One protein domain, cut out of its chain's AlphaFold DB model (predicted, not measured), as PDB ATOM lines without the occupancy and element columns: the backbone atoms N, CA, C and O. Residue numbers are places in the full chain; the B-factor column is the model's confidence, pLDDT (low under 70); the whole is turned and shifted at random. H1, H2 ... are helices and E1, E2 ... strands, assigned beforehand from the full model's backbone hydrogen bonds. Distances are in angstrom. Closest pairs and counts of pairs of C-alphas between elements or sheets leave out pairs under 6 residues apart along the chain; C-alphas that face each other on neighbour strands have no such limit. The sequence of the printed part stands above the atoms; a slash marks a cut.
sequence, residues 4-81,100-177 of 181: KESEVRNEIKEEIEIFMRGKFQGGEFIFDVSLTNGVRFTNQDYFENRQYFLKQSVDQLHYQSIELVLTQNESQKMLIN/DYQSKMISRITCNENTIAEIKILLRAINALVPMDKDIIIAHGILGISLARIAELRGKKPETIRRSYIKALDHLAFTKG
ATOM      1  N   LYS A   4     -49.543 -18.281  41.590       80.06
ATOM      2  CA  LYS A   4     -48.672 -17.359  40.847       80.06
ATOM      3  C   LYS A   4     -48.147 -16.203  41.709       80.06
ATOM      4  O   LYS A   4     -46.955 -15.923  41.691       80.06
ATOM      5  N   GLU A   5     -49.000 -15.556  42.507       81.19
ATOM      6  CA  GLU A   5     -48.559 -14.498  43.437       81.19
ATOM      7  C   GLU A   5     -47.557 -15.023  44.469       81.19
ATOM      8  O   GLU A   5     -46.607 -14.333  44.835       81.19
ATOM      9  N   SER A   6     -47.762 -16.251  44.954       84.44
ATOM     10  CA  SER A   6     -46.845 -16.859  45.917       84.44
ATOM     11  C   SER A   6     -45.492 -17.197  45.295       84.44
ATOM     12  O   SER A   6     -44.477 -17.056  45.974       84.44
ATOM     13  N   GLU A   7     -45.471 -17.651  44.043       88.50
ATOM     14  CA  GLU A   7     -44.245 -17.953  43.298       88.50
ATOM     15  C   GLU A   7     -43.437 -16.680  43.031       88.50
ATOM     16  O   GLU A   7     -42.278 -16.608  43.432       88.50
ATOM     17  N   VAL A   8     -44.073 -15.641  42.480       90.62
ATOM     18  CA  VAL A   8     -43.425 -14.344  42.215       90.62
ATOM     19  C   VAL A   8     -42.880 -13.723  43.502       90.62
ATOM     20  O   VAL A   8     -41.769 -13.194  43.534       90.62
ATOM     21  N   ARG A   9     -43.625 -13.808  44.610       92.12
ATOM     22  CA  ARG A   9     -43.129 -13.320  45.901       92.12
ATOM     23  C   ARG A   9     -41.889 -14.080  46.362       92.12
ATOM     24  O   ARG A   9     -40.979 -13.461  46.910       92.12
ATOM     25  N   ASN A  10     -41.865 -15.404  46.202       92.50
ATOM     26  CA  ASN A  10     -40.706 -16.209  46.580       92.50
ATOM     27  C   ASN A  10     -39.484 -15.841  45.732       92.50
ATOM     28  O   ASN A  10     -38.409 -15.677  46.296       92.50
ATOM     29  N   GLU A  11     -39.668 -15.611  44.431       92.88
ATOM     30  CA  GLU A  11     -38.611 -15.138  43.533       92.88
ATOM     31  C   GLU A  11     -38.040 -13.789  43.996       92.88
ATOM     32  O   GLU A  11     -36.842 -13.673  44.242       92.88
ATOM     33  N   ILE A  12     -38.894 -12.788  44.247       94.38
ATOM     34  CA  ILE A  12     -38.451 -11.481  44.766       94.38
ATOM     35  C   ILE A  12     -37.760 -11.612  46.124       94.38
ATOM     36  O   ILE A  12     -36.780 -10.922  46.411       94.38
ATOM     37  N   LYS A  13     -38.256 -12.501  46.984       95.31
ATOM     38  CA  LYS A  13     -37.624 -12.765  48.272       95.31
ATOM     39  C   LYS A  13     -36.220 -13.341  48.089       95.31
ATOM     40  O   LYS A  13     -35.310 -12.902  48.787       95.31
ATOM     41  N   GLU A  14     -36.029 -14.295  47.185       95.25
ATOM     42  CA  GLU A  14     -34.715 -14.871  46.885       95.25
ATOM     43  C   GLU A  14     -33.768 -13.833  46.268       95.25
ATOM     44  O   GLU A  14     -32.630 -13.696  46.726       95.25
ATOM     45  N   GLU A  15     -34.245 -13.023  45.321       94.12
ATOM     46  CA  GLU A  15     -33.472 -11.911  44.759       94.12
ATOM     47  C   GLU A  15     -32.978 -10.942  45.846       94.12
ATOM     48  O   GLU A  15     -31.848 -10.453  45.801       94.12
ATOM     49  N   ILE A  16     -33.802 -10.655  46.851       96.12
ATOM     50  CA  ILE A  16     -33.447  -9.713  47.913       96.12
ATOM     51  C   ILE A  16     -32.553 -10.368  48.974       96.12
ATOM     52  O   ILE A  16     -31.493  -9.838  49.313       96.12
ATOM     53  N   GLU A  17     -32.969 -11.512  49.517       95.06
ATOM     54  CA  GLU A  17     -32.327 -12.131  50.680       95.06
ATOM     55  C   GLU A  17     -31.090 -12.958  50.336       95.06
ATOM     56  O   GLU A  17     -30.238 -13.140  51.209       95.06
ATOM     57  N   ILE A  18     -30.994 -13.470  49.106       93.62
ATOM     58  CA  ILE A  18     -29.861 -14.274  48.645       93.62
ATOM     59  C   ILE A  18     -28.968 -13.417  47.756       93.62
ATOM     60  O   ILE A  18     -27.805 -13.198  48.094       93.62
ATOM     61  N   PHE A  19     -29.506 -12.889  46.653       93.75
ATOM     62  CA  PHE A  19     -28.693 -12.166  45.677       93.75
ATOM     63  C   PHE A  19     -28.247 -10.792  46.201       93.75
ATOM     64  O   PHE A  19     -27.055 -10.592  46.436       93.75
ATOM     65  N   MET A  20     -29.166  -9.858  46.469       94.50
ATOM     66  CA  MET A  20     -28.803  -8.497  46.891       94.50
ATOM     67  C   MET A  20     -28.087  -8.458  48.228       94.50
ATOM     68  O   MET A  20     -27.066  -7.786  48.357       94.50
ATOM     69  N   ARG A  21     -28.591  -9.193  49.224       94.56
ATOM     70  CA  ARG A  21     -27.901  -9.337  50.507       94.56
ATOM     71  C   ARG A  21     -26.504  -9.913  50.302       94.56
ATOM     72  O   ARG A  21     -25.553  -9.362  50.841       94.56
ATOM     73  N   GLY A  22     -26.363 -10.969  49.501       90.88
ATOM     74  CA  GLY A  22     -25.063 -11.556  49.183       90.88
ATOM     75  C   GLY A  22     -24.098 -10.530  48.587       90.88
ATOM     76  O   GLY A  22     -22.955 -10.438  49.029       90.88
ATOM     77  N   LYS A  23     -24.568  -9.689  47.658       91.19
ATOM     78  CA  LYS A  23     -23.759  -8.607  47.076       91.19
ATOM     79  C   LYS A  23     -23.407  -7.515  48.083       91.19
ATOM     80  O   LYS A  23     -22.258  -7.082  48.117       91.19
ATOM     81  N   PHE A  24     -24.349  -7.110  48.933       91.38
ATOM     82  CA  PHE A  24     -24.122  -6.100  49.970       91.38
ATOM     83  C   PHE A  24     -23.114  -6.575  51.025       91.38
ATOM     84  O   PHE A  24     -22.209  -5.832  51.402       91.38
ATOM     85  N   GLN A  25     -23.251  -7.820  51.491       88.56
ATOM     86  CA  GLN A  25     -22.402  -8.399  52.536       88.56
ATOM     87  C   GLN A  25     -21.047  -8.881  52.010       88.56
ATOM     88  O   GLN A  25     -20.069  -8.871  52.750       88.56
ATOM     89  N   GLY A  26     -20.974  -9.296  50.743       82.31
ATOM     90  CA  GLY A  26     -19.763  -9.860  50.147       82.31
ATOM     91  C   GLY A  26     -18.639  -8.851  49.912       82.31
ATOM     92  O   GLY A  26     -17.524  -9.264  49.609       82.31
ATOM     93  N   GLY A  27     -18.912  -7.544  50.010       73.75
ATOM     94  CA  GLY A  27     -17.912  -6.485  49.824       73.75
ATOM     95  C   GLY A  27     -17.366  -6.364  48.396       73.75
ATOM     96  O   GLY A  27     -16.506  -5.526  48.147       73.75
ATOM     97  N   GLU A  28     -17.871  -7.177  47.458       74.88
ATOM     98  CA  GLU A  28     -17.544  -7.112  46.031       74.88
ATOM     99  C   GLU A  28     -17.947  -5.757  45.442       74.88
ATOM    100  O   GLU A  28     -17.223  -5.198  44.631       74.88
ATOM    101  N   PHE A  29     -19.077  -5.219  45.896       84.50
ATOM    102  CA  PHE A  29     -19.601  -3.929  45.480       84.50
ATOM    103  C   PHE A  29     -19.744  -3.003  46.685       84.50
ATOM    104  O   PHE A  29     -20.068  -3.448  47.790       84.50
ATOM    105  N   ILE A  30     -19.546  -1.704  46.454       88.75
ATOM    106  CA  ILE A  30     -19.795  -0.677  47.462       88.75
ATOM    107  C   ILE A  30     -21.207  -0.137  47.268       88.75
ATOM    108  O   ILE A  30     -21.561   0.359  46.197       88.75
ATOM    109  N   PHE A  31     -22.007  -0.230  48.321       92.12
ATOM    110  CA  PHE A  31     -23.347   0.337  48.377       92.12
ATOM    111  C   PHE A  31     -23.331   1.510  49.331       92.12
ATOM    112  O   PHE A  31     -22.799   1.366  50.425       92.12
ATOM    113  N   ASP A  32     -23.940   2.622  48.941       93.12
ATOM    114  CA  ASP A  32     -24.175   3.764  49.814       93.12
ATOM    115  C   ASP A  32     -25.649   3.815  50.215       93.12
ATOM    116  O   ASP A  32     -26.546   3.688  49.378       93.12
ATOM    117  N   VAL A  33     -25.899   3.973  51.508       92.69
ATOM    118  CA  VAL A  33     -27.232   3.996  52.106       92.69
ATOM    119  C   VAL A  33     -27.435   5.348  52.770       92.69
ATOM    120  O   VAL A  33     -26.671   5.740  53.648       92.69
ATOM    121  N   SER A  34     -28.493   6.049  52.372       91.88
ATOM    122  CA  SER A  34     -28.860   7.357  52.919       91.88
ATOM    123  C   SER A  34     -30.091   7.246  53.813       91.88
ATOM    124  O   SER A  34     -31.082   6.614  53.443       91.88
ATOM    125  N   LEU A  35     -30.048   7.887  54.979       90.31
ATOM    126  CA  LEU A  35     -31.168   8.020  55.913       90.31
ATOM    127  C   LEU A  35     -31.794   9.415  55.808       90.31
ATOM    128  O   LEU A  35     -31.135  10.384  55.434       90.31
ATOM    129  N   THR A  36     -33.058   9.552  56.209       88.25
ATOM    130  CA  THR A  36     -33.799  10.823  56.103       88.25
ATOM    131  C   THR A  36     -33.246  11.983  56.938       88.25
ATOM    132  O   THR A  36     -33.626  13.124  56.701       88.25
ATOM    133  N   ASN A  37     -32.363  11.735  57.910       84.50
ATOM    134  CA  ASN A  37     -31.682  12.785  58.682       84.50
ATOM    135  C   ASN A  37     -30.367  13.267  58.041       84.50
ATOM    136  O   ASN A  37     -29.638  14.032  58.668       84.50
ATOM    137  N   GLY A  38     -30.029  12.788  56.842       84.88
ATOM    138  CA  GLY A  38     -28.788  13.127  56.148       84.88
ATOM    139  C   GLY A  38     -27.586  12.254  56.516       84.88
ATOM    140  O   GLY A  38     -26.517  12.446  55.939       84.88
ATOM    141  N   VAL A  39     -27.728  11.280  57.427       87.38
ATOM    142  CA  VAL A  39     -26.678  10.276  57.666       87.38
ATOM    143  C   VAL A  39     -26.551   9.380  56.437       87.38
ATOM    144  O   VAL A  39     -27.548   8.874  55.923       87.38
ATOM    145  N   ARG A  40     -25.310   9.165  55.998       89.94
ATOM    146  CA  ARG A  40     -24.950   8.251  54.912       89.94
ATOM    147  C   ARG A  40     -23.922   7.253  55.410       89.94
ATOM    148  O   ARG A  40     -23.098   7.603  56.256       89.94
ATOM    149  N   PHE A  41     -23.995   6.027  54.916       89.44
ATOM    150  CA  PHE A  41     -23.029   4.992  55.245       89.44
ATOM    151  C   PHE A  41     -22.901   3.988  54.112       89.44
ATOM    152  O   PHE A  41     -23.887   3.614  53.473       89.44
ATOM    153  N   THR A  42     -21.684   3.503  53.911       91.31
ATOM    154  CA  THR A  42     -21.435   2.406  52.991       91.31
ATOM    155  C   THR A  42     -21.683   1.052  53.653       91.31
ATOM    156  O   THR A  42     -21.715   0.926  54.879       91.31
ATOM    157  N   ASN A  43     -21.813  -0.010  52.858       90.50
ATOM    158  CA  ASN A  43     -21.793  -1.370  53.396       90.50
ATOM    159  C   ASN A  43     -20.520  -1.661  54.213       90.50
ATOM    160  O   ASN A  43     -20.612  -2.376  55.205       90.50
ATOM    161  N   GLN A  44     -19.370  -1.074  53.864       87.44
ATOM    162  CA  GLN A  44     -18.130  -1.200  54.644       87.44
ATOM    163  C   GLN A  44     -18.269  -0.545  56.025       87.44
ATOM    164  O   GLN A  44     -18.092  -1.222  57.039       87.44
ATOM    165  N   ASP A  45     -18.716   0.716  56.071       88.50
ATOM    166  CA  ASP A  45     -18.977   1.434  57.328       88.50
ATOM    167  C   ASP A  45     -19.962   0.661  58.217       88.50
ATOM    168  O   ASP A  45     -19.795   0.571  59.438       88.50
ATOM    169  N   TYR A  46     -20.989   0.065  57.601       87.12
ATOM    170  CA  TYR A  46     -21.975  -0.754  58.296       87.12
ATOM    171  C   TYR A  46     -21.357  -1.984  58.965       87.12
ATOM    172  O   TYR A  46     -21.775  -2.327  60.068       87.12
ATOM    173  N   PHE A  47     -20.381  -2.660  58.355       85.38
ATOM    174  CA  PHE A  47     -19.738  -3.818  58.991       85.38
ATOM    175  C   PHE A  47     -18.732  -3.424  60.067       85.38
ATOM    176  O   PHE A  47     -18.652  -4.112  61.084       85.38
ATOM    177  N   GLU A  48     -18.033  -2.306  59.892       85.69
ATOM    178  CA  GLU A  48     -17.094  -1.790  60.892       85.69
ATOM    179  C   GLU A  48     -17.818  -1.255  62.135       85.69
ATOM    180  O   GLU A  48     -17.408  -1.516  63.264       85.69
ATOM    181  N   ASN A  49     -18.945  -0.563  61.943       83.56
ATOM    182  CA  ASN A  49     -19.671   0.144  63.001       83.56
ATOM    183  C   ASN A  49     -21.134  -0.305  63.117       83.56
ATOM    184  O   ASN A  49     -22.043   0.489  63.382       83.56
ATOM    185  N   ARG A  50     -21.380  -1.609  62.962       81.00
ATOM    186  CA  ARG A  50     -22.730  -2.187  62.868       81.00
ATOM    187  C   ARG A  50     -23.673  -1.756  63.985       81.00
ATOM    188  O   ARG A  50     -24.808  -1.380  63.725       81.00
ATOM    189  N   GLN A  51     -23.214  -1.785  65.236       79.50
ATOM    190  CA  GLN A  51     -24.046  -1.428  66.393       79.50
ATOM    191  C   GLN A  51     -24.472   0.046  66.390       79.50
ATOM    192  O   GLN A  51     -25.575   0.362  66.834       79.50
ATOM    193  N   TYR A  52     -23.620   0.941  65.886       79.12
ATOM    194  CA  TYR A  52     -23.941   2.359  65.756       79.12
ATOM    195  C   TYR A  52     -25.040   2.564  64.711       79.12
ATOM    196  O   TYR A  52     -26.076   3.158  65.011       79.12
ATOM    197  N   PHE A  53     -24.859   1.998  63.514       73.94
ATOM    198  CA  PHE A  53     -25.828   2.160  62.434       73.94
ATOM    199  C   PHE A  53     -27.154   1.469  62.726       73.94
ATOM    200  O   PHE A  53     -28.187   2.049  62.433       73.94
ATOM    201  N   LEU A  54     -27.154   0.309  63.389       72.44
ATOM    202  CA  LEU A  54     -28.394  -0.352  63.812       72.44
ATOM    203  C   LEU A  54     -29.236   0.512  64.760       72.44
ATOM    204  O   LEU A  54     -30.458   0.512  64.639       72.44
ATOM    205  N   LYS A  55     -28.604   1.254  65.677       70.62
ATOM    206  CA  LYS A  55     -29.314   2.202  66.550       70.62
ATOM    207  C   LYS A  55     -29.842   3.398  65.758       70.62
ATOM    208  O   LYS A  55     -30.983   3.796  65.933       70.62
ATOM    209  N   GLN A  56     -29.048   3.951  64.843       66.69
ATOM    210  CA  GLN A  56     -29.451   5.120  64.049       66.69
ATOM    211  C   GLN A  56     -30.559   4.804  63.026       66.69
ATOM    212  O   GLN A  56     -31.510   5.568  62.885       66.69
ATOM    213  N   SER A  57     -30.452   3.686  62.306       61.56
ATOM    214  CA  SER A  57     -31.293   3.383  61.143       61.56
ATOM    215  C   SER A  57     -32.584   2.638  61.466       61.56
ATOM    216  O   SER A  57     -33.469   2.562  60.618       61.56
ATOM    217  N   VAL A  58     -32.707   2.058  62.663       59.31
ATOM    218  CA  VAL A  58     -33.889   1.263  63.029       59.31
ATOM    219  C   VAL A  58     -34.720   1.919  64.129       59.31
ATOM    220  O   VAL A  58     -35.934   1.708  64.141       59.31
ATOM    221  N   ASP A  59     -34.119   2.747  64.994       54.44
ATOM    222  CA  ASP A  59     -34.847   3.316  66.134       54.44
ATOM    223  C   ASP A  59     -35.708   4.534  65.769       54.44
ATOM    224  O   ASP A  59     -36.721   4.751  66.432       54.44
ATOM    225  N   GLN A  60     -35.359   5.348  64.757       56.78
ATOM    226  CA  GLN A  60     -36.055   6.637  64.543       56.78
ATOM    227  C   GLN A  60     -36.153   7.140  63.090       56.78
ATOM    228  O   GLN A  60     -36.816   8.150  62.855       56.78
ATOM    229  N   LEU A  61     -35.509   6.491  62.114       64.31
ATOM    230  CA  LEU A  61     -35.285   7.093  60.793       64.31
ATOM    231  C   LEU A  61     -35.635   6.161  59.641       64.31
ATOM    232  O   LEU A  61     -35.419   4.955  59.709       64.31
ATOM    233  N   HIS A  62     -36.164   6.756  58.575       81.69
ATOM    234  CA  HIS A  62     -36.477   6.047  57.346       81.69
ATOM    235  C   HIS A  62     -35.238   5.981  56.455       81.69
ATOM    236  O   HIS A  62     -34.434   6.920  56.393       81.69
ATOM    237  N   TYR A  63     -35.104   4.885  55.720       88.06
ATOM    238  CA  TYR A  63     -34.141   4.797  54.638       88.06
ATOM    239  C   TYR A  63     -34.638   5.666  53.483       88.06
ATOM    240  O   TYR A  63     -35.746   5.489  52.978       88.06
ATOM    241  N   GLN A  64     -33.826   6.626  53.061       90.19
ATOM    242  CA  GLN A  64     -34.150   7.514  51.952       90.19
ATOM    243  C   GLN A  64     -33.842   6.833  50.614       90.19
ATOM    244  O   GLN A  64     -34.722   6.736  49.748       90.19
ATOM    245  N   SER A  65     -32.620   6.325  50.466       92.56
ATOM    246  CA  SER A  65     -32.159   5.631  49.266       92.56
ATOM    247  C   SER A  65     -31.044   4.634  49.569       92.56
ATOM    248  O   SER A  65     -30.348   4.727  50.583       92.56
ATOM    249  N   ILE A  66     -30.883   3.678  48.660       94.38
ATOM    250  CA  ILE A  66     -29.710   2.814  48.550       94.38
ATOM    251  C   ILE A  66     -29.187   2.865  47.111       94.38
ATOM    252  O   ILE A  66     -29.954   2.739  46.153       94.38
ATOM    253  N   GLU A  67     -27.886   3.073  46.949       93.50
ATOM    254  CA  GLU A  67     -27.244   3.294  45.656       93.50
ATOM    255  C   GLU A  67     -25.985   2.441  45.510       93.50
ATOM    256  O   GLU A  67     -25.262   2.190  46.470       93.50
ATOM    257  N   LEU A  68     -25.717   1.996  44.284       91.12
ATOM    258  CA  LEU A  68     -24.469   1.325  43.942       91.12
ATOM    259  C   LEU A  68     -23.415   2.384  43.605       91.12
ATOM    260  O   LEU A  68     -23.578   3.136  42.640       91.12
ATOM    261  N   VAL A  69     -22.321   2.415  44.363       86.81
ATOM    262  CA  VAL A  69     -21.213   3.341  44.127       86.81
ATOM    263  C   VAL A  69     -20.350   2.804  42.989       86.81
ATOM    264  O   VAL A  69     -19.621   1.827  43.133       86.81
ATOM    265  N   LEU A  70     -20.423   3.475  41.842       72.56
ATOM    266  CA  LEU A  70     -19.592   3.200  40.672       72.56
ATOM    267  C   LEU A  70     -18.665   4.389  40.436       72.56
ATOM    268  O   LEU A  70     -18.900   5.203  39.544       72.56
ATOM    269  N   THR A  71     -17.620   4.542  41.249       59.38
ATOM    270  CA  THR A  71     -16.553   5.470  40.849       59.38
ATOM    271  C   THR A  71     -15.706   4.791  39.774       59.38
ATOM    272  O   THR A  71     -15.459   3.589  39.847       59.38
ATOM    273  N   GLN A  72     -15.238   5.551  38.777       55.12
ATOM    274  CA  GLN A  72     -14.352   5.015  37.731       55.12
ATOM    275  C   GLN A  72     -13.147   4.272  38.335       55.12
ATOM    276  O   GLN A  72     -12.772   3.214  37.839       55.12
ATOM    277  N   ASN A  73     -12.616   4.766  39.457       53.78
ATOM    278  CA  ASN A  73     -11.528   4.128  40.194       53.78
ATOM    279  C   ASN A  73     -11.937   2.827  40.899       53.78
ATOM    280  O   ASN A  73     -11.151   1.890  40.895       53.78
ATOM    281  N   GLU A  74     -13.124   2.726  41.500       53.44
ATOM    282  CA  GLU A  74     -13.566   1.491  42.174       53.44
ATOM    283  C   GLU A  74     -13.949   0.398  41.168       53.44
ATOM    284  O   GLU A  74     -13.567  -0.755  41.343       53.44
ATOM    285  N   SER A  75     -14.592   0.755  40.049       54.69
ATOM    286  CA  SER A  75     -14.833  -0.190  38.951       54.69
ATOM    287  C   SER A  75     -13.517  -0.692  38.347       54.69
ATOM    288  O   SER A  75     -13.359  -1.889  38.117       54.69
ATOM    289  N   GLN A  76     -12.530   0.193  38.156       53.69
ATOM    290  CA  GLN A  76     -11.186  -0.195  37.718       53.69
ATOM    291  C   GLN A  76     -10.443  -1.025  38.771       53.69
ATOM    292  O   GLN A  76      -9.812  -2.006  38.404       53.69
ATOM    293  N   LYS A  77     -10.536  -0.709  40.067       54.59
ATOM    294  CA  LYS A  77      -9.931  -1.507  41.148       54.59
ATOM    295  C   LYS A  77     -10.572  -2.883  41.291       54.59
ATOM    296  O   LYS A  77      -9.833  -3.836  41.493       54.59
ATOM    297  N   MET A  78     -11.895  -3.020  41.163       59.38
ATOM    298  CA  MET A  78     -12.559  -4.330  41.097       59.38
ATOM    299  C   MET A  78     -11.994  -5.154  39.940       59.38
ATOM    300  O   MET A  78     -11.575  -6.291  40.143       59.38
ATOM    301  N   LEU A  79     -11.919  -4.558  38.746       57.91
ATOM    302  CA  LEU A  79     -11.345  -5.197  37.562       57.91
ATOM    303  C   LEU A  79      -9.871  -5.577  37.783       57.91
ATOM    304  O   LEU A  79      -9.493  -6.718  37.539       57.91
ATOM    305  N   ILE A  80      -9.052  -4.674  38.327       55.53
ATOM    306  CA  ILE A  80      -7.625  -4.889  38.619       55.53
ATOM    307  C   ILE A  80      -7.428  -5.964  39.698       55.53
ATOM    308  O   ILE A  80      -6.593  -6.850  39.533       55.53
ATOM    309  N   ASN A  81      -8.206  -5.948  40.781       56.25
ATOM    310  CA  ASN A  81      -8.143  -6.948  41.850       56.25
ATOM    311  C   ASN A  81      -8.587  -8.329  41.365       56.25
ATOM    312  O   ASN A  81      -8.025  -9.329  41.802       56.25
ATOM    313  N   ASP A 100      -7.362 -18.037  25.623       63.41
ATOM    314  CA  ASP A 100      -8.179 -18.588  26.709       63.41
ATOM    315  C   ASP A 100      -8.227 -17.633  27.918       63.41
ATOM    316  O   ASP A 100      -9.298 -17.354  28.454       63.41
ATOM    317  N   TYR A 101      -7.093 -17.032  28.296       65.56
ATOM    318  CA  TYR A 101      -7.063 -16.030  29.368       65.56
ATOM    319  C   TYR A 101      -7.856 -14.763  29.013       65.56
ATOM    320  O   TYR A 101      -8.660 -14.295  29.819       65.56
ATOM    321  N   GLN A 102      -7.677 -14.221  27.804       65.19
ATOM    322  CA  GLN A 102      -8.429 -13.044  27.353       65.19
ATOM    323  C   GLN A 102      -9.933 -13.327  27.279       65.19
ATOM    324  O   GLN A 102     -10.725 -12.528  27.774       65.19
ATOM    325  N   SER A 103     -10.327 -14.491  26.756       70.69
ATOM    326  CA  SER A 103     -11.731 -14.925  26.730       70.69
ATOM    327  C   SER A 103     -12.326 -15.034  28.137       70.69
ATOM    328  O   SER A 103     -13.436 -14.560  28.376       70.69
ATOM    329  N   LYS A 104     -11.574 -15.583  29.104       72.12
ATOM    330  CA  LYS A 104     -11.989 -15.655  30.516       72.12
ATOM    331  C   LYS A 104     -12.138 -14.275  31.153       72.12
ATOM    332  O   LYS A 104     -13.084 -14.058  31.905       72.12
ATOM    333  N   MET A 105     -11.227 -13.347  30.863       66.00
ATOM    334  CA  MET A 105     -11.319 -11.970  31.353       66.00
ATOM    335  C   MET A 105     -12.536 -11.246  30.777       66.00
ATOM    336  O   MET A 105     -13.304 -10.675  31.544       66.00
ATOM    337  N   ILE A 106     -12.768 -11.332  29.463       71.12
ATOM    338  CA  ILE A 106     -13.947 -10.739  28.812       71.12
ATOM    339  C   ILE A 106     -15.233 -11.323  29.405       71.12
ATOM    340  O   ILE A 106     -16.114 -10.570  29.802       71.12
ATOM    341  N   SER A 107     -15.316 -12.647  29.558       72.44
ATOM    342  CA  SER A 107     -16.480 -13.304  30.163       72.44
ATOM    343  C   SER A 107     -16.759 -12.818  31.591       72.44
ATOM    344  O   SER A 107     -17.916 -12.581  31.935       72.44
ATOM    345  N   ARG A 108     -15.720 -12.610  32.414       71.06
ATOM    346  CA  ARG A 108     -15.870 -12.037  33.762       71.06
ATOM    347  C   ARG A 108     -16.356 -10.590  33.722       71.06
ATOM    348  O   ARG A 108     -17.255 -10.249  34.481       71.06
ATOM    349  N   ILE A 109     -15.807  -9.766  32.828       73.62
ATOM    350  CA  ILE A 109     -16.242  -8.372  32.640       73.62
ATOM    351  C   ILE A 109     -17.722  -8.333  32.261       73.62
ATOM    352  O   ILE A 109     -18.500  -7.678  32.946       73.62
ATOM    353  N   THR A 110     -18.128  -9.095  31.244       72.12
ATOM    354  CA  THR A 110     -19.525  -9.157  30.800       72.12
ATOM    355  C   THR A 110     -20.455  -9.653  31.911       72.12
ATOM    356  O   THR A 110     -21.533  -9.099  32.109       72.12
ATOM    357  N   CYS A 111     -20.039 -10.660  32.686       78.69
ATOM    358  CA  CYS A 111     -20.808 -11.141  33.836       78.69
ATOM    359  C   CYS A 111     -20.999 -10.045  34.900       78.69
ATOM    360  O   CYS A 111     -22.107  -9.849  35.406       78.69
ATOM    361  N   ASN A 112     -19.944  -9.286  35.203       79.06
ATOM    362  CA  ASN A 112     -20.017  -8.174  36.149       79.06
ATOM    363  C   ASN A 112     -20.901  -7.035  35.626       79.06
ATOM    364  O   ASN A 112     -21.674  -6.474  36.396       79.06
ATOM    365  N   GLU A 113     -20.829  -6.700  34.336       80.75
ATOM    366  CA  GLU A 113     -21.690  -5.682  33.718       80.75
ATOM    367  C   GLU A 113     -23.171  -6.059  33.817       80.75
ATOM    368  O   GLU A 113     -23.987  -5.230  34.230       80.75
ATOM    369  N   ASN A 114     -23.505  -7.322  33.532       83.56
ATOM    370  CA  ASN A 114     -24.861  -7.846  33.696       83.56
ATOM    371  C   ASN A 114     -25.302  -7.791  35.165       83.56
ATOM    372  O   ASN A 114     -26.367  -7.261  35.469       83.56
ATOM    373  N   THR A 115     -24.438  -8.227  36.087       87.31
ATOM    374  CA  THR A 115     -24.699  -8.170  37.534       87.31
ATOM    375  C   THR A 115     -24.958  -6.731  37.998       87.31
ATOM    376  O   THR A 115     -25.894  -6.469  38.748       87.31
ATOM    377  N   ILE A 116     -24.162  -5.763  37.534       87.94
ATOM    378  CA  ILE A 116     -24.344  -4.338  37.847       87.94
ATOM    379  C   ILE A 116     -25.681  -3.830  37.298       87.94
ATOM    380  O   ILE A 116     -26.357  -3.046  37.970       87.94
ATOM    381  N   ALA A 117     -26.063  -4.237  36.086       87.25
ATOM    382  CA  ALA A 117     -27.342  -3.861  35.498       87.25
ATOM    383  C   ALA A 117     -28.521  -4.409  36.319       87.25
ATOM    384  O   ALA A 117     -29.427  -3.643  36.656       87.25
ATOM    385  N   GLU A 118     -28.472  -5.681  36.715       90.56
ATOM    386  CA  GLU A 118     -29.471  -6.325  37.578       90.56
ATOM    387  C   GLU A 118     -29.590  -5.621  38.937       90.56
ATOM    388  O   GLU A 118     -30.690  -5.233  39.342       90.56
ATOM    389  N   ILE A 119     -28.455  -5.346  39.596       93.25
ATOM    390  CA  ILE A 119     -28.412  -4.585  40.854       93.25
ATOM    391  C   ILE A 119     -29.074  -3.215  40.667       93.25
ATOM    392  O   ILE A 119     -29.917  -2.820  41.470       93.25
ATOM    393  N   LYS A 120     -28.739  -2.475  39.602       90.88
ATOM    394  CA  LYS A 120     -29.318  -1.145  39.343       90.88
ATOM    395  C   LYS A 120     -30.829  -1.193  39.154       90.88
ATOM    396  O   LYS A 120     -31.518  -0.304  39.654       90.88
ATOM    397  N   ILE A 121     -31.341  -2.185  38.429       91.50
ATOM    398  CA  ILE A 121     -32.785  -2.362  38.228       91.50
ATOM    399  C   ILE A 121     -33.468  -2.589  39.579       91.50
ATOM    400  O   ILE A 121     -34.453  -1.919  39.891       91.50
ATOM    401  N   LEU A 122     -32.907  -3.463  40.412       94.50
ATOM    402  CA  LEU A 122     -33.487  -3.792  41.708       94.50
ATOM    403  C   LEU A 122     -33.428  -2.613  42.689       94.50
ATOM    404  O   LEU A 122     -34.434  -2.291  43.317       94.50
ATOM    405  N   LEU A 123     -32.300  -1.898  42.758       95.25
ATOM    406  CA  LEU A 123     -32.168  -0.692  43.582       95.25
ATOM    407  C   LEU A 123     -33.148   0.408  43.155       95.25
ATOM    408  O   LEU A 123     -33.732   1.066  44.014       95.25
ATOM    409  N   ARG A 124     -33.384   0.595  41.848       94.56
ATOM    410  CA  ARG A 124     -34.405   1.538  41.355       94.56
ATOM    411  C   ARG A 124     -35.799   1.166  41.852       94.56
ATOM    412  O   ARG A 124     -36.503   2.043  42.345       94.56
ATOM    413  N   ALA A 125     -36.172  -0.111  41.765       95.25
ATOM    414  CA  ALA A 125     -37.466  -0.585  42.243       95.25
ATOM    415  C   ALA A 125     -37.613  -0.399  43.765       95.25
ATOM    416  O   ALA A 125     -38.617   0.135  44.225       95.25
ATOM    417  N   ILE A 126     -36.578  -0.731  44.546       96.12
ATOM    418  CA  ILE A 126     -36.555  -0.513  46.004       96.12
ATOM    419  C   ILE A 126     -36.689   0.977  46.343       96.12
ATOM    420  O   ILE A 126     -37.455   1.353  47.230       96.12
ATOM    421  N   ASN A 127     -35.967   1.845  45.634       95.69
ATOM    422  CA  ASN A 127     -35.986   3.285  45.884       95.69
ATOM    423  C   ASN A 127     -37.339   3.935  45.545       95.69
ATOM    424  O   ASN A 127     -37.665   4.964  46.143       95.69
ATOM    425  N   ALA A 128     -38.126   3.332  44.653       95.12
ATOM    426  CA  ALA A 128     -39.475   3.776  44.302       95.12
ATOM    427  C   ALA A 128     -40.558   3.337  45.309       95.12
ATOM    428  O   ALA A 128     -41.668   3.869  45.275       95.12
ATOM    429  N   LEU A 129     -40.252   2.408  46.224       94.94
ATOM    430  CA  LEU A 129     -41.189   1.994  47.269       94.94
ATOM    431  C   LEU A 129     -41.519   3.144  48.227       94.94
ATOM    432  O   LEU A 129     -40.687   4.008  48.527       94.94
ATOM    433  N   VAL A 130     -42.726   3.089  48.792       93.06
ATOM    434  CA  VAL A 130     -43.116   3.965  49.903       93.06
ATOM    435  C   VAL A 130     -42.201   3.735  51.118       93.06
ATOM    436  O   VAL A 130     -41.719   2.613  51.312       93.06
ATOM    437  N   PRO A 131     -41.977   4.749  51.979       91.12
ATOM    438  CA  PRO A 131     -40.960   4.685  53.035       91.12
ATOM    439  C   PRO A 131     -41.048   3.448  53.938       91.12
ATOM    440  O   PRO A 131     -40.042   2.803  54.204       91.12
ATOM    441  N   MET A 132     -42.255   3.052  54.358       90.00
ATOM    442  CA  MET A 132     -42.426   1.897  55.250       90.00
ATOM    443  C   MET A 132     -42.004   0.563  54.623       90.00
ATOM    444  O   MET A 132     -41.444  -0.286  55.323       90.00
ATOM    445  N   ASP A 133     -42.278   0.377  53.330       94.38
ATOM    446  CA  ASP A 133     -41.931  -0.847  52.605       94.38
ATOM    447  C   ASP A 133     -40.444  -0.854  52.259       94.38
ATOM    448  O   ASP A 133     -39.754  -1.849  52.473       94.38
ATOM    449  N   LYS A 134     -39.922   0.297  51.826       94.62
ATOM    450  CA  LYS A 134     -38.490   0.500  51.613       94.62
ATOM    451  C   LYS A 134     -37.688   0.166  52.867       94.62
ATOM    452  O   LYS A 134     -36.723  -0.591  52.787       94.62
ATOM    453  N   ASP A 135     -38.119   0.657  54.026       91.62
ATOM    454  CA  ASP A 135     -37.416   0.409  55.279       91.62
ATOM    455  C   ASP A 135     -37.303  -1.073  55.599       91.62
ATOM    456  O   ASP A 135     -36.245  -1.536  56.017       91.62
ATOM    457  N   ILE A 136     -38.402  -1.819  55.461       93.94
ATOM    458  CA  ILE A 136     -38.401  -3.228  55.841       93.94
ATOM    459  C   ILE A 136     -37.634  -4.079  54.825       93.94
ATOM    460  O   ILE A 136     -36.947  -5.015  55.232       93.94
ATOM    461  N   ILE A 137     -37.672  -3.719  53.536       96.19
ATOM    462  CA  ILE A 137     -36.859  -4.356  52.493       96.19
ATOM    463  C   ILE A 137     -35.368  -4.102  52.736       96.19
ATOM    464  O   ILE A 137     -34.581  -5.046  52.705       96.19
ATOM    465  N   ILE A 138     -34.962  -2.868  53.040       94.50
ATOM    466  CA  ILE A 138     -33.549  -2.566  53.297       94.50
ATOM    467  C   ILE A 138     -33.105  -3.195  54.623       94.50
ATOM    468  O   ILE A 138     -32.130  -3.943  54.642       94.50
ATOM    469  N   ALA A 139     -33.833  -2.978  55.721       91.88
ATOM    470  CA  ALA A 139     -33.447  -3.469  57.045       91.88
ATOM    471  C   ALA A 139     -33.413  -5.002  57.129       91.88
ATOM    472  O   ALA A 139     -32.422  -5.582  57.581       91.88
ATOM    473  N   HIS A 140     -34.488  -5.677  56.714       94.12
ATOM    474  CA  HIS A 140     -34.551  -7.134  56.791       94.12
ATOM    475  C   HIS A 140     -33.919  -7.789  55.565       94.12
ATOM    476  O   HIS A 140     -33.037  -8.637  55.703       94.12
ATOM    477  N   GLY A 141     -34.350  -7.386  54.373       94.44
ATOM    478  CA  GLY A 141     -33.928  -7.991  53.116       94.44
ATOM    479  C   GLY A 141     -32.430  -7.832  52.868       94.44
ATOM    480  O   GLY A 141     -31.730  -8.833  52.754       94.44
ATOM    481  N   ILE A 142     -31.916  -6.600  52.892       94.38
ATOM    482  CA  ILE A 142     -30.527  -6.303  52.498       94.38
ATOM    483  C   ILE A 142     -29.558  -6.340  53.687       94.38
ATOM    484  O   ILE A 142     -28.547  -7.036  53.640       94.38
ATOM    485  N   LEU A 143     -29.863  -5.641  54.783       91.44
ATOM    486  CA  LEU A 143     -28.968  -5.546  55.948       91.44
ATOM    487  C   LEU A 143     -28.993  -6.797  56.843       91.44
ATOM    488  O   LEU A 143     -28.142  -6.945  57.729       91.44
ATOM    489  N   GLY A 144     -29.957  -7.699  56.625       90.56
ATOM    490  CA  GLY A 144     -30.073  -8.975  57.332       90.56
ATOM    491  C   GLY A 144     -30.491  -8.844  58.799       90.56
ATOM    492  O   GLY A 144     -30.146  -9.697  59.617       90.56
ATOM    493  N   ILE A 145     -31.197  -7.774  59.171       90.44
ATOM    494  CA  ILE A 145     -31.706  -7.582  60.533       90.44
ATOM    495  C   ILE A 145     -32.912  -8.500  60.730       90.44
ATOM    496  O   ILE A 145     -33.804  -8.557  59.886       90.44
ATOM    497  N   SER A 146     -32.968  -9.240  61.838       91.62
ATOM    498  CA  SER A 146     -34.086 -10.156  62.080       91.62
ATOM    499  C   SER A 146     -35.407  -9.397  62.267       91.62
ATOM    500  O   SER A 146     -35.449  -8.328  62.878       91.62
ATOM    501  N   LEU A 147     -36.516  -9.977  61.794       92.19
ATOM    502  CA  LEU A 147     -37.854  -9.397  61.984       92.19
ATOM    503  C   LEU A 147     -38.187  -9.201  63.471       92.19
ATOM    504  O   LEU A 147     -38.857  -8.236  63.820       92.19
ATOM    505  N   ALA A 148     -37.692 -10.087  64.345       90.75
ATOM    506  CA  ALA A 148     -37.847  -9.971  65.794       90.75
ATOM    507  C   ALA A 148     -37.143  -8.724  66.344       90.75
ATOM    508  O   ALA A 148     -37.735  -7.985  67.124       90.75
ATOM    509  N   ARG A 149     -35.917  -8.443  65.883       87.88
ATOM    510  CA  ARG A 149     -35.184  -7.244  66.295       87.88
ATOM    511  C   ARG A 149     -35.851  -5.973  65.774       87.88
ATOM    512  O   ARG A 149     -36.006  -5.023  66.524       87.88
ATOM    513  N   ILE A 150     -36.313  -5.964  64.522       89.25
ATOM    514  CA  ILE A 150     -37.083  -4.833  63.969       89.25
ATOM    515  C   ILE A 150     -38.377  -4.611  64.769       89.25
ATOM    516  O   ILE A 150     -38.772  -3.472  65.006       89.25
ATOM    517  N   ALA A 151     -39.044  -5.690  65.184       90.44
ATOM    518  CA  ALA A 151     -40.262  -5.629  65.983       90.44
ATOM    519  C   ALA A 151     -40.015  -5.020  67.367       90.44
ATOM    520  O   ALA A 151     -40.751  -4.117  67.758       90.44
ATOM    521  N   GLU A 152     -38.959  -5.456  68.054       88.00
ATOM    522  CA  GLU A 152     -38.518  -4.903  69.338       88.00
ATOM    523  C   GLU A 152     -38.257  -3.396  69.236       88.00
ATOM    524  O   GLU A 152     -38.837  -2.617  69.988       88.00
ATOM    525  N   LEU A 153     -37.467  -2.979  68.244       82.56
ATOM    526  CA  LEU A 153     -37.067  -1.581  68.058       82.56
ATOM    527  C   LEU A 153     -38.253  -0.675  67.695       82.56
ATOM    528  O   LEU A 153     -38.320   0.475  68.109       82.56
ATOM    529  N   ARG A 154     -39.247  -1.213  66.978       84.88
ATOM    530  CA  ARG A 154     -40.479  -0.491  66.619       84.88
ATOM    531  C   ARG A 154     -41.600  -0.620  67.656       84.88
ATOM    532  O   ARG A 154     -42.693  -0.116  67.399       84.88
ATOM    533  N   GLY A 155     -41.393  -1.342  68.762       86.94
ATOM    534  CA  GLY A 155     -42.435  -1.615  69.760       86.94
ATOM    535  C   GLY A 155     -43.655  -2.364  69.198       86.94
ATOM    536  O   GLY A 155     -44.787  -2.121  69.613       86.94
ATOM    537  N   LYS A 156     -43.453  -3.240  68.205       89.44
ATOM    538  CA  LYS A 156     -44.513  -3.992  67.504       89.44
ATOM    539  C   LYS A 156     -44.368  -5.497  67.726       89.44
ATOM    540  O   LYS A 156     -43.326  -5.986  68.142       89.44
ATOM    541  N   LYS A 157     -45.417  -6.257  67.401       93.06
ATOM    542  CA  LYS A 157     -45.357  -7.728  67.396       93.06
ATOM    543  C   LYS A 157     -44.578  -8.239  66.169       93.06
ATOM    544  O   LYS A 157     -44.766  -7.684  65.078       93.06
ATOM    545  N   PRO A 158     -43.768  -9.308  66.290       91.50
ATOM    546  CA  PRO A 158     -43.045  -9.903  65.161       91.50
ATOM    547  C   PRO A 158     -43.941 -10.280  63.976       91.50
ATOM    548  O   PRO A 158     -43.563 -10.074  62.825       91.50
ATOM    549  N   GLU A 159     -45.158 -10.761  64.228       93.62
ATOM    550  CA  GLU A 159     -46.135 -11.117  63.195       93.62
ATOM    551  C   GLU A 159     -46.578  -9.901  62.382       93.62
ATOM    552  O   GLU A 159     -46.784 -10.006  61.173       93.62
ATOM    553  N   THR A 160     -46.700  -8.735  63.023       93.25
ATOM    554  CA  THR A 160     -47.021  -7.477  62.340       93.25
ATOM    555  C   THR A 160     -45.904  -7.110  61.372       93.25
ATOM    556  O   THR A 160     -46.178  -6.822  60.212       93.25
ATOM    557  N   ILE A 161     -44.647  -7.193  61.820       94.12
ATOM    558  CA  ILE A 161     -43.479  -6.921  60.974       94.12
ATOM    559  C   ILE A 161     -43.374  -7.950  59.843       94.12
ATOM    560  O   ILE A 161     -43.134  -7.577  58.700       94.12
ATOM    561  N   ARG A 162     -43.654  -9.231  60.111       95.00
ATOM    562  CA  ARG A 162     -43.693 -10.279  59.079       95.00
ATOM    563  C   ARG A 162     -44.728  -9.984  57.992       95.00
ATOM    564  O   ARG A 162     -44.413 -10.107  56.814       95.00
ATOM    565  N   ARG A 163     -45.946  -9.580  58.369       95.06
ATOM    566  CA  ARG A 163     -46.994  -9.194  57.407       95.06
ATOM    567  C   ARG A 163     -46.595  -7.956  56.606       95.06
ATOM    568  O   ARG A 163     -46.816  -7.938  55.402       95.06
ATOM    569  N   SER A 164     -45.982  -6.961  57.249       94.31
ATOM    570  CA  SER A 164     -45.436  -5.792  56.552       94.31
ATOM    571  C   SER A 164     -44.361  -6.183  55.541       94.31
ATOM    572  O   SER A 164     -44.383  -5.680  54.429       94.31
ATOM    573  N   TYR A 165     -43.468  -7.113  55.887       96.12
ATOM    574  CA  TYR A 165     -42.427  -7.568  54.968       96.12
ATOM    575  C   TYR A 165     -43.019  -8.298  53.762       96.12
ATOM    576  O   TYR A 165     -42.661  -8.003  52.631       96.12
ATOM    577  N   ILE A 166     -43.985  -9.191  53.995       95.12
ATOM    578  CA  ILE A 166     -44.715  -9.881  52.924       95.12
ATOM    579  C   ILE A 166     -45.369  -8.874  51.967       95.12
ATOM    580  O   ILE A 166     -45.206  -8.990  50.758       95.12
ATOM    581  N   LYS A 167     -46.049  -7.858  52.510       94.69
ATOM    582  CA  LYS A 167     -46.679  -6.803  51.711       94.69
ATOM    583  C   LYS A 167     -45.650  -5.985  50.921       94.69
ATOM    584  O   LYS A 167     -45.882  -5.666  49.762       94.69
ATOM    585  N   ALA A 168     -44.508  -5.673  51.529       95.81
ATOM    586  CA  ALA A 168     -43.435  -4.943  50.865       95.81
ATOM    587  C   ALA A 168     -42.824  -5.736  49.697       95.81
ATOM    588  O   ALA A 168     -42.500  -5.145  48.671       95.81
ATOM    589  N   LEU A 169     -42.712  -7.067  49.819       96.19
ATOM    590  CA  LEU A 169     -42.289  -7.938  48.714       96.19
ATOM    591  C   LEU A 169     -43.297  -7.911  47.557       96.19
ATOM    592  O   LEU A 169     -42.886  -7.807  46.407       96.19
ATOM    593  N   ASP A 170     -44.601  -7.933  47.854       93.75
ATOM    594  CA  ASP A 170     -45.647  -7.813  46.826       93.75
ATOM    595  C   ASP A 170     -45.579  -6.459  46.111       93.75
ATOM    596  O   ASP A 170     -45.636  -6.386  44.885       93.75
ATOM    597  N   HIS A 171     -45.401  -5.371  46.862       94.12
ATOM    598  CA  HIS A 171     -45.248  -4.037  46.282       94.12
ATOM    599  C   HIS A 171     -43.974  -3.907  45.442       94.12
ATOM    600  O   HIS A 171     -43.974  -3.222  44.418       94.12
ATOM    601  N   LEU A 172     -42.887  -4.569  45.841       94.31
ATOM    602  CA  LEU A 172     -41.658  -4.608  45.056       94.31
ATOM    603  C   LEU A 172     -41.853  -5.398  43.757       94.31
ATOM    604  O   LEU A 172     -41.440  -4.926  42.699       94.31
ATOM    605  N   ALA A 173     -42.535  -6.544  43.817       92.25
ATOM    606  CA  ALA A 173     -42.912  -7.321  42.639       92.25
ATOM    607  C   ALA A 173     -43.782  -6.503  41.669       92.25
ATOM    608  O   ALA A 173     -43.525  -6.494  40.466       92.25
ATOM    609  N   PHE A 174     -44.754  -5.754  42.197       89.88
ATOM    610  CA  PHE A 174     -45.580  -4.830  41.420       89.88
ATOM    611  C   PHE A 174     -44.747  -3.715  40.773       89.88
ATOM    612  O   PHE A 174     -44.859  -3.456  39.581       89.88
ATOM    613  N   THR A 175     -43.838  -3.101  41.536       88.75
ATOM    614  CA  THR A 175     -42.935  -2.050  41.033       88.75
ATOM    615  C   THR A 175     -42.009  -2.571  39.927       88.75
ATOM    616  O   THR A 175     -41.627  -1.820  39.031       88.75
ATOM    617  N   LYS A 176     -41.672  -3.867  39.955       88.19
ATOM    618  CA  LYS A 176     -40.932  -4.561  38.890       88.19
ATOM    619  C   LYS A 176     -41.803  -5.006  37.705       88.19
ATOM    620  O   LYS A 176     -41.250  -5.494  36.726       88.19
ATOM    621  N   GLY A 177     -43.125  -4.840  37.770       85.38
ATOM    622  CA  GLY A 177     -44.068  -5.271  36.732       85.38
ATOM    623  C   GLY A 177     -44.291  -6.785  36.667       85.38
ATOM    624  O   GLY A 177     -44.674  -7.293  35.618       85.38
TER     625      GLY A 177
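Overview. This is residues 4 to 81 and 100 to 177 of the 181 residues of an uncharacterized protein of Firmicutes bacterium CAG:308 (UniProt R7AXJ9). A small sheet of three strands forms one side of the domain; H6 packs over its strand E3, and H8 crosses H6 on the side away from the sheet while H1 packs on the later residues of H6. The long helix H5 runs past E3 with its residues 116 to 128, and its earlier part reaches out as an arm that makes much of the length, with H4 near it. The printed part has 156 residues with eight named helices and three named strands, in the order H1 E1 E2 H2 H3 E3 H4 H5 H6 H7 H8; the sheet order is E2 - E1 - E3, antiparallel, and the class is mostly helix. The whole is compact, with a radius of gyration of the C-alphas of 16.5 A, and has a flat outline of 56 by 40 by 22 A.

Along the chain. Start in the sheet, at C-alpha 31 at (-23.347, 0.337, 48.377), where E1 begins; it covers residues 31 to 35 and is 13.3 A long. E2 holds residues 40 to 42 and E3 residues 63 to 68, 14.8 A long. Between these two look for H2, residues 43 to 48, and H3, residues 50 to 59, 13.7 A long. Find C-alpha 4 at (-48.672, -17.359, 40.847); from there H1 runs 30.1 A to residue 25. H4 holds residues 72 to 81 and measures 14.1 A. H5, residues 100 to 128, is the longest helix, at 42.3 A. H6 follows at residues 131 to 142, 15.2 A long, then H7 at residues 147 to 153. H8, residues 158 to 175, runs 25.4 A and ends at C-alpha 175 at (-42.935, -2.050, 41.033).

Arrangement. Look first at inner strand E1, antiparallel to E3 at 164 degrees: N 32 and O 67 are 2.8 A apart, within hydrogen-bond range. On its other side E2 forms a hairpin with E1, where N 33 and O 41 are within range at 2.8 A. E2, H2 H3 and E3 make a split strand-helix-strand unit, two strands that run the same way with E1 between them, and its crossover is right-handed. H1, H2, H3 and H5 only graze the sheet. H6 is on the sheet at a height of 9.4 A over it, on a local plane fitted to just 6 C-alphas; it is over E3 and slantwise to it at 35 degrees on the local plane. With its residues 133 to 137 H6 touches H8, about perpendicular at 80 degrees, the closest C-alphas being those of Asp 133 and Ala 168, 4.7 A. H1 touches residues 137 to 142 of H6 at a steep tilt of 64 degrees, Arg 21 and Ile 142 having the closest C-alphas, 4.5 A. H7 touches residues 158 to 162 of H8, with the C-alphas of Ala 151 and Pro 158 closest at 5.2 A. H3 and H7 only just touch, with 3 pairs of C-alphas within 8 A, the closest being Asp 59 and Leu 153 at 5.7 A. H4 is close to H5 but not clearly touching: the closest C-alphas, of Leu 79 and Ile 109, are 7.6 A apart. Every O i to N i+4 pair is within hydrogen-bond range in H2 to H8; in H1 it is 16 of 18.

Size, cuts and confidence. The two C-alphas farthest apart are those of Asp 100 and Gly 155, 57.6 A. Residues 82 to 99 are not printed, and C-alphas 81 and 100 are 19.1 A apart across this cut, which lies in the link from H4 to H5. The links that are printed whole are tight. The mean pLDDT of the printed part is 84.7; look for low confidence, under 70, at residues 56 to 61, 71 to 81, 100 to 102 and 105.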